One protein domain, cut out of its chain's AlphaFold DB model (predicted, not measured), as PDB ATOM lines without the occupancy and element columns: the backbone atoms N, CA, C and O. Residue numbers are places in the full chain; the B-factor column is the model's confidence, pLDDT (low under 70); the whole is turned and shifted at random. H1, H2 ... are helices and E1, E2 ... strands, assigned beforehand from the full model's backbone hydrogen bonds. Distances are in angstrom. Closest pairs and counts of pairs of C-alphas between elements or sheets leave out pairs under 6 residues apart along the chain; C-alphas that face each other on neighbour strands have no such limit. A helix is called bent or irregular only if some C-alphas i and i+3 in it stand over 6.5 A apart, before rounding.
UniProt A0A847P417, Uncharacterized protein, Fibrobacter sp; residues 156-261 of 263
ATOM      1  N   SER A 156     -12.256  18.875 -21.386       76.75
ATOM      2  CA  SER A 156     -11.803  17.680 -20.675       76.75
ATOM      3  C   SER A 156     -10.602  17.934 -19.757       76.75
ATOM      4  O   SER A 156     -10.312  17.108 -18.893       76.75
ATOM      5  N   PHE A 157      -9.926  19.075 -19.916       81.19
ATOM      6  CA  PHE A 157      -8.762  19.445 -19.120       81.19
ATOM      7  C   PHE A 157      -9.134  19.684 -17.646       81.19
ATOM      8  O   PHE A 157      -9.969  20.533 -17.328       81.19
ATOM      9  N   ASN A 158      -8.512  18.936 -16.732       78.69
ATOM     10  CA  ASN A 158      -8.831  18.994 -15.307       78.69
ATOM     11  C   ASN A 158      -7.767  19.761 -14.512       78.69
ATOM     12  O   ASN A 158      -6.669  19.260 -14.284       78.69
ATOM     13  N   PHE A 159      -8.129  20.939 -14.007       80.31
ATOM     14  CA  PHE A 159      -7.245  21.767 -13.183       80.31
ATOM     15  C   PHE A 159      -6.998  21.207 -11.773       80.31
ATOM     16  O   PHE A 159      -5.971  21.530 -11.181       80.31
ATOM     17  N   HIS A 160      -7.876  20.345 -11.233       72.62
ATOM     18  CA  HIS A 160      -7.664  19.727  -9.911       72.62
ATOM     19  C   HIS A 160      -6.417  18.841  -9.861       72.62
ATOM     20  O   HIS A 160      -5.823  18.677  -8.797       72.62
ATOM     21  N   ASP A 161      -6.038  18.265 -10.999       65.88
ATOM     22  CA  ASP A 161      -5.007  17.233 -11.061       65.88
ATOM     23  C   ASP A 161      -3.608  17.810 -11.336       65.88
ATOM     24  O   ASP A 161      -2.608  17.085 -11.281       65.88
ATOM     25  N   ILE A 162      -3.514  19.117 -11.595       74.62
ATOM     26  CA  ILE A 162      -2.271  19.781 -11.986       74.62
ATOM     27  C   ILE A 162      -1.468  20.146 -10.743       74.62
ATOM     28  O   ILE A 162      -1.828  21.028  -9.966       74.62
ATOM     29  N   HIS A 163      -0.332  19.474 -10.582       69.06
ATOM     30  CA  HIS A 163       0.607  19.735  -9.502       69.06
ATOM     31  C   HIS A 163       1.785  20.544 -10.039       69.06
ATOM     32  O   HIS A 163       2.693  19.990 -10.649       69.06
ATOM     33  N   ILE A 164       1.780  21.854  -9.795       72.56
ATOM     34  CA  ILE A 164       2.908  22.726 -10.136       72.56
ATOM     35  C   ILE A 164       3.846  22.790  -8.932       72.56
ATOM     36  O   ILE A 164       3.452  23.232  -7.849       72.56
ATOM     37  N   SER A 165       5.102  22.380  -9.094       73.81
ATOM     38  CA  SER A 165       6.099  22.586  -8.039       73.81
ATOM     39  C   SER A 165       6.454  24.072  -7.892       73.81
ATOM     40  O   SER A 165       6.366  24.849  -8.840       73.81
ATOM     41  N   GLU A 166       6.948  24.501  -6.723       73.06
ATOM     42  CA  GLU A 166       7.365  25.904  -6.522       73.06
ATOM     43  C   GLU A 166       8.419  26.388  -7.531       73.06
ATOM     44  O   GLU A 166       8.538  27.589  -7.789       73.06
ATOM     45  N   LYS A 167       9.223  25.463  -8.068       75.06
ATOM     46  CA  LYS A 167      10.226  25.766  -9.088       75.06
ATOM     47  C   LYS A 167       9.560  26.093 -10.423       75.06
ATOM     48  O   LYS A 167       9.950  27.060 -11.065       75.06
ATOM     49  N   GLU A 168       8.562  25.309 -10.805       73.12
ATOM     50  CA  GLU A 168       7.814  25.444 -12.058       73.12
ATOM     51  C   GLU A 168       6.857  26.637 -12.020       73.12
ATOM     52  O   GLU A 168       6.691  27.334 -13.012       73.12
ATOM     53  N   ALA A 169       6.308  26.955 -10.846       74.69
ATOM     54  CA  ALA A 169       5.485  28.148 -10.650       74.69
ATOM     55  C   ALA A 169       6.272  29.458 -10.856       74.69
ATOM     56  O   ALA A 169       5.683  30.498 -11.131       74.69
ATOM     57  N   LYS A 170       7.604  29.422 -10.709       78.88
ATOM     58  CA  LYS A 170       8.504  30.572 -10.915       78.88
ATOM     59  C   LYS A 170       9.212  30.543 -12.268       78.88
ATOM     60  O   LYS A 170       9.996  31.445 -12.561       78.88
ATOM     61  N   GLU A 171       8.995  29.494 -13.052       85.00
ATOM     62  CA  GLU A 171       9.562  29.362 -14.385       85.00
ATOM     63  C   GLU A 171       8.877  30.349 -15.326       85.00
ATOM     64  O   GLU A 171       7.653  30.430 -15.357       85.00
ATOM     65  N   LEU A 172       9.679  31.120 -16.060       88.69
ATOM     66  CA  LEU A 172       9.194  32.058 -17.065       88.69
ATOM     67  C   LEU A 172       9.291  31.396 -18.434       88.69
ATOM     68  O   LEU A 172      10.389  31.049 -18.875       88.69
ATOM     69  N   ILE A 173       8.145  31.248 -19.081       88.38
ATOM     70  CA  ILE A 173       7.969  30.671 -20.408       88.38
ATOM     71  C   ILE A 173       7.804  31.824 -21.392       88.38
ATOM     72  O   ILE A 173       7.002  32.729 -21.155       88.38
ATOM     73  N   ASP A 174       8.580  31.797 -22.474       87.88
ATOM     74  CA  ASP A 174       8.434  32.756 -23.565       87.88
ATOM     75  C   ASP A 174       7.115  32.484 -24.300       87.88
ATOM     76  O   ASP A 174       6.844  31.352 -24.706       87.88
ATOM     77  N   VAL A 175       6.293  33.520 -24.456       87.75
ATOM     78  CA  VAL A 175       4.986  33.442 -25.113       87.75
ATOM     79  C   VAL A 175       4.844  34.521 -26.172       87.75
ATOM     80  O   VAL A 175       5.272  35.660 -25.988       87.75
ATOM     81  N   GLU A 176       4.193  34.169 -27.275       86.81
ATOM     82  CA  GLU A 176       3.878  35.102 -28.350       86.81
ATOM     83  C   GLU A 176       2.409  34.928 -28.732       86.81
ATOM     84  O   GLU A 176       2.060  34.086 -29.553       86.81
ATOM     85  N   PHE A 177       1.541  35.710 -28.087       88.69
ATOM     86  CA  PHE A 177       0.144  35.828 -28.489       88.69
ATOM     87  C   PHE A 177       0.009  36.934 -29.534       88.69
ATOM     88  O   PHE A 177       0.545  38.038 -29.382       88.69
ATOM     89  N   SER A 178      -0.757  36.665 -30.580       89.94
ATOM     90  CA  SER A 178      -1.220  37.684 -31.510       89.94
ATOM     91  C   SER A 178      -2.111  38.711 -30.800       89.94
ATOM     92  O   SER A 178      -2.714  38.452 -29.756       89.94
ATOM     93  N   SER A 179      -2.235  39.904 -31.384       91.31
ATOM     94  CA  SER A 179      -3.108  40.946 -30.827       91.31
ATOM     95  C   SER A 179      -4.578  40.513 -30.751       91.31
ATOM     96  O   SER A 179      -5.278  40.937 -29.835       91.31
ATOM     97  N   GLU A 180      -5.029  39.661 -31.677       92.25
ATOM     98  CA  GLU A 180      -6.395  39.124 -31.695       92.25
ATOM     99  C   GLU A 180      -6.613  38.119 -30.552       92.25
ATOM    100  O   GLU A 180      -7.609  38.207 -29.837       92.25
ATOM    101  N   GLU A 181      -5.655  37.218 -30.304       92.88
ATOM    102  CA  GLU A 181      -5.711  36.282 -29.170       92.88
ATOM    103  C   GLU A 181      -5.690  37.018 -27.827       92.88
ATOM    104  O   GLU A 181      -6.492  36.719 -26.940       92.88
ATOM    105  N   LEU A 182      -4.818  38.025 -27.683       94.06
ATOM    106  CA  LEU A 182      -4.753  38.854 -26.478       94.06
ATOM    107  C   LEU A 182      -6.076  39.570 -26.208       94.06
ATOM    108  O   LEU A 182      -6.506  39.636 -25.054       94.06
ATOM    109  N   GLU A 183      -6.726  40.098 -27.244       94.38
ATOM    110  CA  GLU A 183      -8.029  40.752 -27.119       94.38
ATOM    111  C   GLU A 183      -9.093  39.769 -26.617       94.38
ATOM    112  O   GLU A 183      -9.823  40.082 -25.674       94.38
ATOM    113  N   VAL A 184      -9.142  38.558 -27.177       95.50
ATOM    114  CA  VAL A 184     -10.084  37.509 -26.758       95.50
ATOM    115  C   VAL A 184      -9.855  37.102 -25.302       95.50
ATOM    116  O   VAL A 184     -10.794  37.135 -24.501       95.50
ATOM    117  N   ILE A 185      -8.611  36.773 -24.936       95.62
ATOM    118  CA  ILE A 185      -8.247  36.360 -23.571       95.62
ATOM    119  C   ILE A 185      -8.567  37.482 -22.577       95.62
ATOM    120  O   ILE A 185      -9.157  37.233 -21.525       95.62
ATOM    121  N   THR A 186      -8.235  38.727 -22.923       95.38
ATOM    122  CA  THR A 186      -8.470  39.886 -22.052       95.38
ATOM    123  C   THR A 186      -9.960  40.155 -21.862       95.38
ATOM    124  O   THR A 186     -10.400  40.373 -20.734       95.38
ATOM    125  N   ASN A 187     -10.754  40.105 -22.935       96.06
ATOM    126  CA  ASN A 187     -12.199  40.326 -22.873       96.06
ATOM    127  C   ASN A 187     -12.894  39.259 -22.019       96.06
ATOM    128  O   ASN A 187     -13.712  39.590 -21.157       96.06
ATOM    129  N   TYR A 188     -12.544  37.985 -22.208       97.12
ATOM    130  CA  TYR A 188     -13.097  36.904 -21.397       97.12
ATOM    131  C   TYR A 188     -12.604  36.944 -19.946       97.12
ATOM    132  O   TYR A 188     -13.401  36.714 -19.040       97.12
ATOM    133  N   GLY A 189     -11.347  37.315 -19.691       95.94
ATOM    134  CA  GLY A 189     -10.849  37.502 -18.326       95.94
ATOM    135  C   GLY A 189     -11.554  38.649 -17.594       95.94
ATOM    136  O   GLY A 189     -11.947  38.502 -16.440       95.94
ATOM    137  N   GLN A 190     -11.803  39.776 -18.271       96.38
ATOM    138  CA  GLN A 190     -12.594  40.878 -17.705       96.38
ATOM    139  C   GLN A 190     -14.037  40.456 -17.419       96.38
ATOM    140  O   GLN A 190     -14.603  40.828 -16.390       96.38
ATOM    141  N   ARG A 191     -14.633  39.665 -18.317       95.94
ATOM    142  CA  ARG A 191     -15.969  39.109 -18.110       95.94
ATOM    143  C   ARG A 191     -16.003  38.168 -16.906       95.94
ATOM    144  O   ARG A 191     -16.904  38.315 -16.085       95.94
ATOM    145  N   LEU A 192     -15.001  37.299 -16.751       95.56
ATOM    146  CA  LEU A 192     -14.865  36.401 -15.602       95.56
ATOM    147  C   LEU A 192     -14.843  37.182 -14.287       95.56
ATOM    148  O   LEU A 192     -15.609  36.861 -13.383       95.56
ATOM    149  N   LEU A 193     -14.041  38.248 -14.197       95.31
ATOM    150  CA  LEU A 193     -14.000  39.112 -13.009       95.31
ATOM    151  C   LEU A 193     -15.366  39.744 -12.692       95.31
ATOM    152  O   LEU A 193     -15.719  39.907 -11.526       95.31
ATOM    153  N   ALA A 194     -16.151  40.093 -13.714       95.56
ATOM    154  CA  ALA A 194     -17.467  40.700 -13.531       95.56
ATOM    155  C   ALA A 194     -18.558  39.696 -13.115       95.56
ATOM    156  O   ALA A 194     -19.530  40.091 -12.468       95.56
ATOM    157  N   GLU A 195     -18.431  38.421 -13.493       95.31
ATOM    158  CA  GLU A 195     -19.484  37.413 -13.309       95.31
ATOM    159  C   GLU A 195     -19.069  36.192 -12.468       95.31
ATOM    160  O   GLU A 195     -19.829  35.223 -12.389       95.31
ATOM    161  N   VAL A 196     -17.921  36.255 -11.780       92.25
ATOM    162  CA  VAL A 196     -17.358  35.152 -10.978       92.25
ATOM    163  C   VAL A 196     -18.373  34.531 -10.018       92.25
ATOM    164  O   VAL A 196     -18.545  33.316 -10.023       92.25
ATOM    165  N   GLU A 197     -19.154  35.337  -9.288       89.94
ATOM    166  CA  GLU A 197     -20.161  34.835  -8.337       89.94
ATOM    167  C   GLU A 197     -21.248  33.977  -9.006       89.94
ATOM    168  O   GLU A 197     -21.937  33.184  -8.356       89.94
ATOM    169  N   THR A 198     -21.481  34.178 -10.303       91.38
ATOM    170  CA  THR A 198     -22.437  33.385 -11.082       91.38
ATOM    171  C   THR A 198     -21.796  32.096 -11.570       91.38
ATOM    172  O   THR A 198     -22.428  31.044 -11.481       91.38
ATOM    173  N   ILE A 199     -20.547  32.164 -12.030       89.00
ATOM    174  CA  ILE A 199     -19.779  31.000 -12.485       89.00
ATOM    175  C   ILE A 199     -19.525  30.036 -11.321       89.00
ATOM    176  O   ILE A 199     -19.772  28.838 -11.461       89.00
ATOM    177  N   GLU A 200     -19.161  30.557 -10.146       88.44
ATOM    178  CA  GLU A 200     -18.872  29.770  -8.940       88.44
ATOM    179  C   GLU A 200     -20.064  28.952  -8.422       88.44
ATOM    180  O   GLU A 200     -19.898  27.959  -7.715       88.44
ATOM    181  N   LYS A 201     -21.294  29.311  -8.811       86.94
ATOM    182  CA  LYS A 201     -22.492  28.513  -8.494       86.94
ATOM    183  C   LYS A 201     -22.579  27.219  -9.300       86.94
ATOM    184  O   LYS A 201     -23.343  26.334  -8.920       86.94
ATOM    185  N   GLN A 202     -21.875  27.135 -10.426       80.31
ATOM    186  CA  GLN A 202     -21.947  26.020 -11.371       80.31
ATOM    187  C   GLN A 202     -20.639  25.225 -11.432       80.31
ATOM    188  O   GLN A 202     -20.680  24.018 -11.664       80.31
ATOM    189  N   ARG A 203     -19.494  25.879 -11.215       85.62
ATOM    190  CA  ARG A 203     -18.156  25.271 -11.242       85.62
ATOM    191  C   ARG A 203     -17.195  26.012 -10.322       85.62
ATOM    192  O   ARG A 203     -17.398  27.183 -10.056       85.62
ATOM    193  N   VAL A 204     -16.116  25.364  -9.900       84.06
ATOM    194  CA  VAL A 204     -15.010  26.047  -9.208       84.06
ATOM    195  C   VAL A 204     -14.181  26.847 -10.223       84.06
ATOM    196  O   VAL A 204     -14.007  26.399 -11.362       84.06
ATOM    197  N   VAL A 205     -13.695  28.021  -9.807       89.44
ATOM    198  CA  VAL A 205     -12.672  28.801 -10.519       89.44
ATOM    199  C   VAL A 205     -11.369  28.683  -9.730       89.44
ATOM    200  O   VAL A 205     -11.298  29.093  -8.574       89.44
ATOM    201  N   PHE A 206     -10.354  28.059 -10.313       88.44
ATOM    202  CA  PHE A 206      -9.134  27.640  -9.622       88.44
ATOM    203  C   PHE A 206      -8.133  28.772  -9.455       88.44
ATOM    204  O   PHE A 206      -7.547  28.935  -8.386       88.44
ATOM    205  N   PHE A 207      -7.941  29.552 -10.513       90.50
ATOM    206  CA  PHE A 207      -6.920  30.586 -10.598       90.50
ATOM    207  C   PHE A 207      -7.522  31.988 -10.548       90.50
ATOM    208  O   PHE A 207      -6.930  32.931 -11.067       90.50
ATOM    209  N   TYR A 208      -8.680  32.153  -9.894       91.69
ATOM    210  CA  TYR A 208      -9.384  33.436  -9.809       91.69
ATOM    211  C   TYR A 208      -8.475  34.581  -9.331       91.69
ATOM    212  O   TYR A 208      -8.389  35.618  -9.988       91.69
ATOM    213  N   ASP A 209      -7.709  34.356  -8.258       91.00
ATOM    214  CA  ASP A 209      -6.776  35.348  -7.700       91.00
ATOM    215  C   ASP A 209      -5.635  35.728  -8.668       91.00
ATOM    216  O   ASP A 209      -4.979  36.753  -8.491       91.00
ATOM    217  N   SER A 210      -5.382  34.906  -9.693       93.06
ATOM    218  CA  SER A 210      -4.353  35.138 -10.715       93.06
ATOM    219  C   SER A 210      -4.896  35.830 -11.968       93.06
ATOM    220  O   SER A 210      -4.103  36.314 -12.772       93.06
ATOM    221  N   VAL A 211      -6.223  35.948 -12.128       94.31
ATOM    222  CA  VAL A 211      -6.843  36.565 -13.313       94.31
ATOM    223  C   VAL A 211      -6.464  38.039 -13.430       94.31
ATOM    224  O   VAL A 211      -5.980  38.464 -14.473       94.31
ATOM    225  N   GLU A 212      -6.644  38.836 -12.378       94.69
ATOM    226  CA  GLU A 212      -6.333  40.271 -12.428       94.69
ATOM    227  C   GLU A 212      -4.828  40.544 -12.668       94.69
ATOM    228  O   GLU A 212      -4.514  41.292 -13.602       94.69
ATOM    229  N   PRO A 213      -3.884  39.887 -11.956       94.69
ATOM    230  CA  PRO A 213      -2.456  39.975 -12.270       94.69
ATOM    231  C   PRO A 213      -2.106  39.577 -13.711       94.69
ATOM    232  O   PRO A 213      -1.328  40.278 -14.363       94.69
ATOM    233  N   LEU A 214      -2.697  38.492 -14.226       95.88
ATOM    234  CA  LEU A 214      -2.506  38.053 -15.610       95.88
ATOM    235  C   LEU A 214      -2.936  39.149 -16.591       95.88
ATOM    236  O   LEU A 214      -2.185  39.494 -17.502       95.88
ATOM    237  N   LEU A 215      -4.126  39.724 -16.407       95.44
ATOM    238  CA  LEU A 215      -4.645  40.757 -17.305       95.44
ATOM    239  C   LEU A 215      -3.742  41.993 -17.341       95.44
ATOM    240  O   LEU A 215      -3.525  42.560 -18.413       95.44
ATOM    241  N   GLU A 216      -3.166  42.394 -16.205       94.50
ATOM    242  CA  GLU A 216      -2.192  43.486 -16.178       94.50
ATOM    243  C   GLU A 216      -0.915  43.174 -16.971       94.50
ATOM    244  O   GLU A 216      -0.327  44.083 -17.566       94.50
ATOM    245  N   LEU A 217      -0.455  41.919 -16.954       93.31
ATOM    246  CA  LEU A 217       0.714  41.472 -17.718       93.31
ATOM    247  C   LEU A 217       0.414  41.461 -19.219       93.31
ATOM    248  O   LEU A 217       1.182  42.025 -20.002       93.31
ATOM    249  N   LEU A 218      -0.730  40.898 -19.613       92.56
ATOM    250  CA  LEU A 218      -1.157  40.824 -21.012       92.56
ATOM    251  C   LEU A 218      -1.367  42.219 -21.618       92.56
ATOM    252  O   LEU A 218      -0.896  42.488 -22.718       92.56
ATOM    253  N   GLN A 219      -1.964  43.158 -20.876       90.06
ATOM    254  CA  GLN A 219      -2.129  44.552 -21.326       90.06
ATOM    255  C   GLN A 219      -0.801  45.295 -21.522       90.06
ATOM    256  O   GLN A 219      -0.729  46.257 -22.291       90.06
ATOM    257  N   LYS A 220       0.257  44.870 -20.825       89.94
ATOM    258  CA  LYS A 220       1.621  45.391 -21.001       89.94
ATOM    259  C   LYS A 220       2.377  44.673 -22.125       89.94
ATOM    260  O   LYS A 220       3.544  45.000 -22.335       89.94
ATOM    261  N   ASN A 221       1.729  43.754 -22.848       85.94
ATOM    262  CA  ASN A 221       2.332  42.867 -23.845       85.94
ATOM    263  C   ASN A 221       3.550  42.125 -23.277       85.94
ATOM    264  O   ASN A 221       4.628  42.147 -23.872       85.94
ATOM    265  N   ALA A 222       3.399  41.534 -22.087       87.69
ATOM    266  CA  ALA A 222       4.440  40.693 -21.513       87.69
ATOM    267  C   ALA A 222       4.751  39.516 -22.454       87.69
ATOM    268  O   ALA A 222       3.851  38.796 -22.875       87.69
ATOM    269  N   ASP A 223       6.032  39.326 -22.752       87.50
ATOM    270  CA  ASP A 223       6.579  38.254 -23.593       87.50
ATOM    271  C   ASP A 223       6.929  36.995 -22.787       87.50
ATOM    272  O   ASP A 223       7.357  35.986 -23.343       87.50
ATOM    273  N   LYS A 224       6.770  37.055 -21.461       90.94
ATOM    274  CA  LYS A 224       7.083  35.970 -20.536       90.94
ATOM    275  C   LYS A 224       5.977  35.800 -19.515       90.94
ATOM    276  O   LYS A 224       5.629  36.754 -18.820       90.94
ATOM    277  N   LEU A 225       5.499  34.570 -19.385       92.44
ATOM    278  CA  LEU A 225       4.451  34.181 -18.447       92.44
ATOM    279  C   LEU A 225       4.892  32.979 -17.616       92.44
ATOM    280  O   LEU A 225       5.727  32.181 -18.038       92.44
ATOM    281  N   THR A 226       4.345  32.853 -16.415       91.56
ATOM    282  CA  THR A 226       4.543  31.669 -15.577       91.56
ATOM    283  C   THR A 226       3.603  30.538 -15.979       91.56
ATOM    284  O   THR A 226       2.590  30.751 -16.643       91.56
ATOM    285  N   ARG A 227       3.874  29.313 -15.521       89.12
ATOM    286  CA  ARG A 227       2.920  28.201 -15.691       89.12
ATOM    287  C   ARG A 227       1.550  28.500 -15.080       89.12
ATOM    288  O   ARG A 227       0.541  28.136 -15.672       89.12
ATOM    289  N   THR A 228       1.509  29.199 -13.947       90.75
ATOM    290  CA  THR A 228       0.252  29.647 -13.331       90.75
ATOM    291  C   THR A 228      -0.510  30.595 -14.252       90.75
ATOM    292  O   THR A 228      -1.720  30.454 -14.411       90.75
ATOM    293  N   ASP A 229       0.190  31.518 -14.912       93.62
ATOM    294  CA  ASP A 229      -0.417  32.437 -15.877       93.62
ATOM    295  C   ASP A 229      -1.016  31.670 -17.068       93.62
ATOM    296  O   ASP A 229      -2.160  31.916 -17.443       93.62
ATOM    297  N   LEU A 230      -0.298  30.681 -17.617       93.12
ATOM    298  CA  LEU A 230      -0.797  29.841 -18.718       93.12
ATOM    299  C   LEU A 230      -2.024  29.007 -18.321       93.12
ATOM    300  O   LEU A 230      -2.966  28.889 -19.103       93.12
ATOM    301  N   LEU A 231      -2.043  28.457 -17.105       92.94
ATOM    302  CA  LEU A 231      -3.218  27.754 -16.582       92.94
ATOM    303  C   LEU A 231      -4.399  28.694 -16.374       92.94
ATOM    304  O   LEU A 231      -5.530  28.317 -16.661       92.94
ATOM    305  N   THR A 232      -4.137  29.923 -15.935       94.81
ATOM    306  CA  THR A 232      -5.168  30.954 -15.802       94.81
ATOM    307  C   THR A 232      -5.763  31.291 -17.173       94.81
ATOM    308  O   THR A 232      -6.983  31.368 -17.307       94.81
ATOM    309  N   VAL A 233      -4.936  31.406 -18.225       95.50
ATOM    310  CA  VAL A 233      -5.412  31.573 -19.612       95.50
ATOM    311  C   VAL A 233      -6.270  30.381 -20.044       95.50
ATOM    312  O   VAL A 233      -7.387  30.579 -20.521       95.50
ATOM    313  N   LEU A 234      -5.791  29.147 -19.852       94.62
ATOM    314  CA  LEU A 234      -6.552  27.941 -20.189       94.62
ATOM    315  C   LEU A 234      -7.891  27.880 -19.450       94.62
ATOM    316  O   LEU A 234      -8.896  27.502 -20.047       94.62
ATOM    317  N   GLU A 235      -7.930  28.267 -18.175       94.88
ATOM    318  CA  GLU A 235      -9.160  28.267 -17.387       94.88
ATOM    319  C   GLU A 235     -10.173  29.277 -17.935       94.88
ATOM    320  O   GLU A 235     -11.339  28.923 -18.127       94.88
ATOM    321  N   ILE A 236      -9.728  30.496 -18.258       96.12
ATOM    322  CA  ILE A 236     -10.570  31.513 -18.900       96.12
ATOM    323  C   ILE A 236     -11.157  30.956 -20.201       96.12
ATOM    324  O   ILE A 236     -12.371  31.003 -20.403       96.12
ATOM    325  N   LEU A 237     -10.323  30.383 -21.072       95.62
ATOM    326  CA  LEU A 237     -10.785  29.833 -22.347       95.62
ATOM    327  C   LEU A 237     -11.748  28.658 -22.138       95.62
ATOM    328  O   LEU A 237     -12.754  28.563 -22.839       95.62
ATOM    329  N   GLN A 238     -11.495  27.789 -21.156       93.69
ATOM    330  CA  GLN A 238     -12.363  26.651 -20.860       93.69
ATOM    331  C   GLN A 238     -13.752  27.097 -20.396       93.69
ATOM    332  O   GLN A 238     -14.749  26.507 -20.813       93.69
ATOM    333  N   ILE A 239     -13.838  28.133 -19.558       93.69
ATOM    334  CA  ILE A 239     -15.116  28.674 -19.073       93.69
ATOM    335  C   ILE A 239     -15.989  29.158 -20.240       93.69
ATOM    336  O   ILE A 239     -17.203  28.952 -20.219       93.69
ATOM    337  N   TYR A 240     -15.381  29.769 -21.259       94.81
ATOM    338  CA  TYR A 240     -16.103  30.450 -22.337       94.81
ATOM    339  C   TYR A 240     -16.092  29.736 -23.688       94.81
ATOM    340  O   TYR A 240     -16.669  30.257 -24.639       94.81
ATOM    341  N   CYS A 241     -15.497  28.550 -23.804       90.56
ATOM    342  CA  CYS A 241     -15.390  27.842 -25.086       90.56
ATOM    343  C   CYS A 241     -16.748  27.512 -25.747       90.56
ATOM    344  O   CYS A 241     -16.817  27.364 -26.973       90.56
ATOM    345  N   ASP A 242     -17.820  27.446 -24.947       87.88
ATOM    346  CA  ASP A 242     -19.214  27.263 -25.381       87.88
ATOM    347  C   ASP A 242     -19.950  28.564 -25.735       87.88
ATOM    348  O   ASP A 242     -21.105  28.524 -26.169       87.88
ATOM    349  N   ASP A 243     -19.316  29.728 -25.569       89.81
ATOM    350  CA  ASP A 243     -19.898  30.991 -26.006       89.81
ATOM    351  C   ASP A 243     -20.092  30.966 -27.538       89.81
ATOM    352  O   ASP A 243     -19.143  30.674 -28.272       89.81
ATOM    353  N   PRO A 244     -21.291  31.284 -28.065       86.00
ATOM    354  CA  PRO A 244     -21.531  31.340 -29.508       86.00
ATOM    355  C   PRO A 244     -20.608  32.301 -30.268       86.00
ATOM    356  O   PRO A 244     -20.484  32.187 -31.486       86.00
ATOM    357  N   GLN A 245     -20.009  33.271 -29.575       89.00
ATOM    358  CA  GLN A 245     -19.055  34.230 -30.132       89.00
ATOM    359  C   GLN A 245     -17.594  33.796 -29.955       89.00
ATOM    360  O   GLN A 245     -16.704  34.544 -30.357       89.00
ATOM    361  N   PHE A 246     -17.333  32.618 -29.379       90.38
ATOM    362  CA  PHE A 246     -15.977  32.118 -29.172       90.38
ATOM    363  C   PHE A 246     -15.276  31.880 -30.520       90.38
ATOM    364  O   PHE A 246     -15.733  31.017 -31.283       90.38
ATOM    365  N   PRO A 247     -14.183  32.599 -30.833       88.06
ATOM    366  CA  PRO A 247     -13.584  32.547 -32.162       88.06
ATOM    367  C   PRO A 247     -12.894  31.212 -32.460       88.06
ATOM    368  O   PRO A 247     -12.132  30.711 -31.640       88.06
ATOM    369  N   GLU A 248     -13.105  30.666 -33.660       82.62
ATOM    370  CA  GLU A 248     -12.489  29.398 -34.098       82.62
ATOM    371  C   GLU A 248     -10.960  29.491 -34.240       82.62
ATOM    372  O   GLU A 248     -10.262  28.502 -34.052       82.62
ATOM    373  N   PHE A 249     -10.410  30.680 -34.515       83.50
ATOM    374  CA  PHE A 249      -8.955  30.852 -34.642       83.50
ATOM    375  C   PHE A 249      -8.196  30.590 -33.331       83.50
ATOM    376  O   PHE A 249      -6.993  30.355 -33.364       83.50
ATOM    377  N   MET A 250      -8.888  30.597 -32.184       88.88
ATOM    378  CA  MET A 250      -8.289  30.299 -30.881       88.88
ATOM    379  C   MET A 250      -7.889  28.828 -30.728       88.88
ATOM    380  O   MET A 250      -7.174  28.500 -29.783       88.88
ATOM    381  N   ASP A 251      -8.334  27.941 -31.624       81.31
ATOM    382  CA  ASP A 251      -8.032  26.513 -31.541       81.31
ATOM    383  C   ASP A 251      -6.512  26.251 -31.568       81.31
ATOM    384  O   ASP A 251      -6.010  25.439 -30.794       81.31
ATOM    385  N   GLU A 252      -5.738  26.981 -32.375       77.00
ATOM    386  CA  GLU A 252      -4.276  26.818 -32.403       77.00
ATOM    387  C   GLU A 252      -3.641  27.195 -31.054       77.00
ATOM    388  O   GLU A 252      -2.919  26.387 -30.466       77.00
ATOM    389  N   ALA A 253      -4.003  28.358 -30.503       84.00
ATOM    390  CA  ALA A 253      -3.536  28.806 -29.193       84.00
ATOM    391  C   ALA A 253      -3.890  27.813 -28.078       84.00
ATOM    392  O   ALA A 253      -3.055  27.509 -27.227       84.00
ATOM    393  N   ILE A 254      -5.115  27.280 -28.082       86.81
ATOM    394  CA  ILE A 254      -5.557  26.292 -27.095       86.81
ATOM    395  C   ILE A 254      -4.731  25.011 -27.212       86.81
ATOM    396  O   ILE A 254      -4.258  24.510 -26.194       86.81
ATOM    397  N   MET A 255      -4.532  24.483 -28.424       79.12
ATOM    398  CA  MET A 255      -3.734  23.270 -28.630       79.12
ATOM    399  C   MET A 255      -2.294  23.463 -28.153       79.12
ATOM    400  O   MET A 255      -1.754  22.605 -27.454       79.12
ATOM    401  N   THR A 256      -1.685  24.605 -28.478       80.81
ATOM    402  CA  THR A 256      -0.339  24.942 -28.013       80.81
ATOM    403  C   THR A 256      -0.293  25.028 -26.490       80.81
ATOM    404  O   THR A 256       0.570  24.405 -25.877       80.81
ATOM    405  N   LEU A 257      -1.245  25.717 -25.858       85.38
ATOM    406  CA  LEU A 257      -1.315  25.824 -24.398       85.38
ATOM    407  C   LEU A 257      -1.508  24.465 -23.720       85.38
ATOM    408  O   LEU A 257      -0.818  24.175 -22.747       85.38
ATOM    409  N   LEU A 258      -2.399  23.616 -24.237       81.50
ATOM    410  CA  LEU A 258      -2.626  22.271 -23.702       81.50
ATOM    411  C   LEU A 258      -1.367  21.400 -23.807       81.50
ATOM    412  O   LEU A 258      -1.087  20.628 -22.891       81.50
ATOM    413  N   SER A 259      -0.573  21.545 -24.875       75.38
ATOM    414  CA  SER A 259       0.657  20.761 -25.049       75.38
ATOM    415  C   SER A 259       1.687  20.982 -23.933       75.38
ATOM    416  O   SER A 259       2.350  20.031 -23.539       75.38
ATOM    417  N   PHE A 260       1.742  22.175 -23.323       73.44
ATOM    418  CA  PHE A 260       2.639  22.465 -22.192       73.44
ATOM    419  C   PHE A 260       2.344  21.656 -20.919       73.44
ATOM    420  O   PHE A 260       3.176  21.636 -20.008       73.44
ATOM    421  N   PHE A 261       1.163  21.042 -20.831       74.00
ATOM    422  CA  PHE A 261       0.692  20.327 -19.642       74.00
ATOM    423  C   PHE A 261       0.355  18.856 -19.905       74.00
ATOM    424  O   PHE A 261       0.042  18.134 -18.961       74.00
TER     425      PHE A 261
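AT A GLANCE: This is residues 156 to 261 of the 263 residues of an uncharacterized protein of Fibrobacter sp (UniProt A0A847P417). A helix through the core, H3, is packed on one side by the helical hairpin of H1 and H2, which crosses it, and on another side by H4, which folds back over it. A tiny ladder of two strands, E1 and E2, sits at the end of the body where H3 begins, and residues 156 to 171 run round the outside with no named element. The printed part has 106 residues, with four named helices and two named strands in the order E1, H1, H2, E2, H3, H4; the sheet, E1 - E2, is antiparallel, and the class is mostly helix. The whole is compact, with a radius of gyration of the C-alphas of 13.1 A, and rounded, spanning 34 by 29 by 25 A.

HOW THE PARTS SIT: Strands E1, residues 172 to 174, and E2, residues 224 to 226, are antiparallel neighbours at 136 degrees; N 173 and O 225 are 2.8 A apart, and N 225 and O 173 are 3.0 A apart, both within hydrogen-bond range. E2 runs by a tight link of 0 residues to H3, residues 227 to 240, the hub. H1, residues 179 to 199, touches H3 with residues 185 to 192 alone, closest at the C-alphas of Gly 189 and Ile 236, 6.0 A, about perpendicular at 73 degrees, only just past steep. H2, residues 208 to 219, touches H3 about perpendicular at 80 degrees, with residues 228 to 232 of H3 alone; the closest C-alphas are those of Leu 214 and Asp 229, 6.0 A. H1 and H2 form a helical hairpin at a shallow tilt of 25 degrees, opposite ways, closest at the C-alphas of Thr 186 and Leu 215, 6.2 A. H4, residues 250 to 261, forms a helical hairpin with H3 at a steep tilt of 42 degrees, opposite ways; its residues 254 to 258 alone touch H3, closest at the C-alphas of Leu 230 and Leu 257, 7.0 A. H2 and H4 are apart. In H3 every O i to N i+4 pair is within hydrogen-bond range; the counts are 15 of 17 in H1, 6 of 8 in H2 and 6 of 8 in H4.

IN THESE COORDINATES: E1 begins at C-alpha 172 (9.194, 32.058, -17.065) and is 6.6 A long; E2 is 7.0 A long. H3 begins at C-alpha 227 (2.920, 28.201, -15.691) and is 20.3 A long. H1, 26.7 A long, has a kink of 56 degrees near residue 193 and is irregular, with C-alphas 194 and 197 8.3 A apart. H2, 17.6 A long, is only just irregular, with C-alphas 209 and 212 6.8 A apart. H4, 17.5 A long, ends at C-alpha 261 (0.692, 20.327, -19.642).

THE WHOLE: The two C-alphas farthest apart are those of Lys 167 and Pro 244, 38.2 A. The printed part has no cut and no long link. The mean pLDDT of the printed part is 87.8, and residues 161 and 163 are under 70.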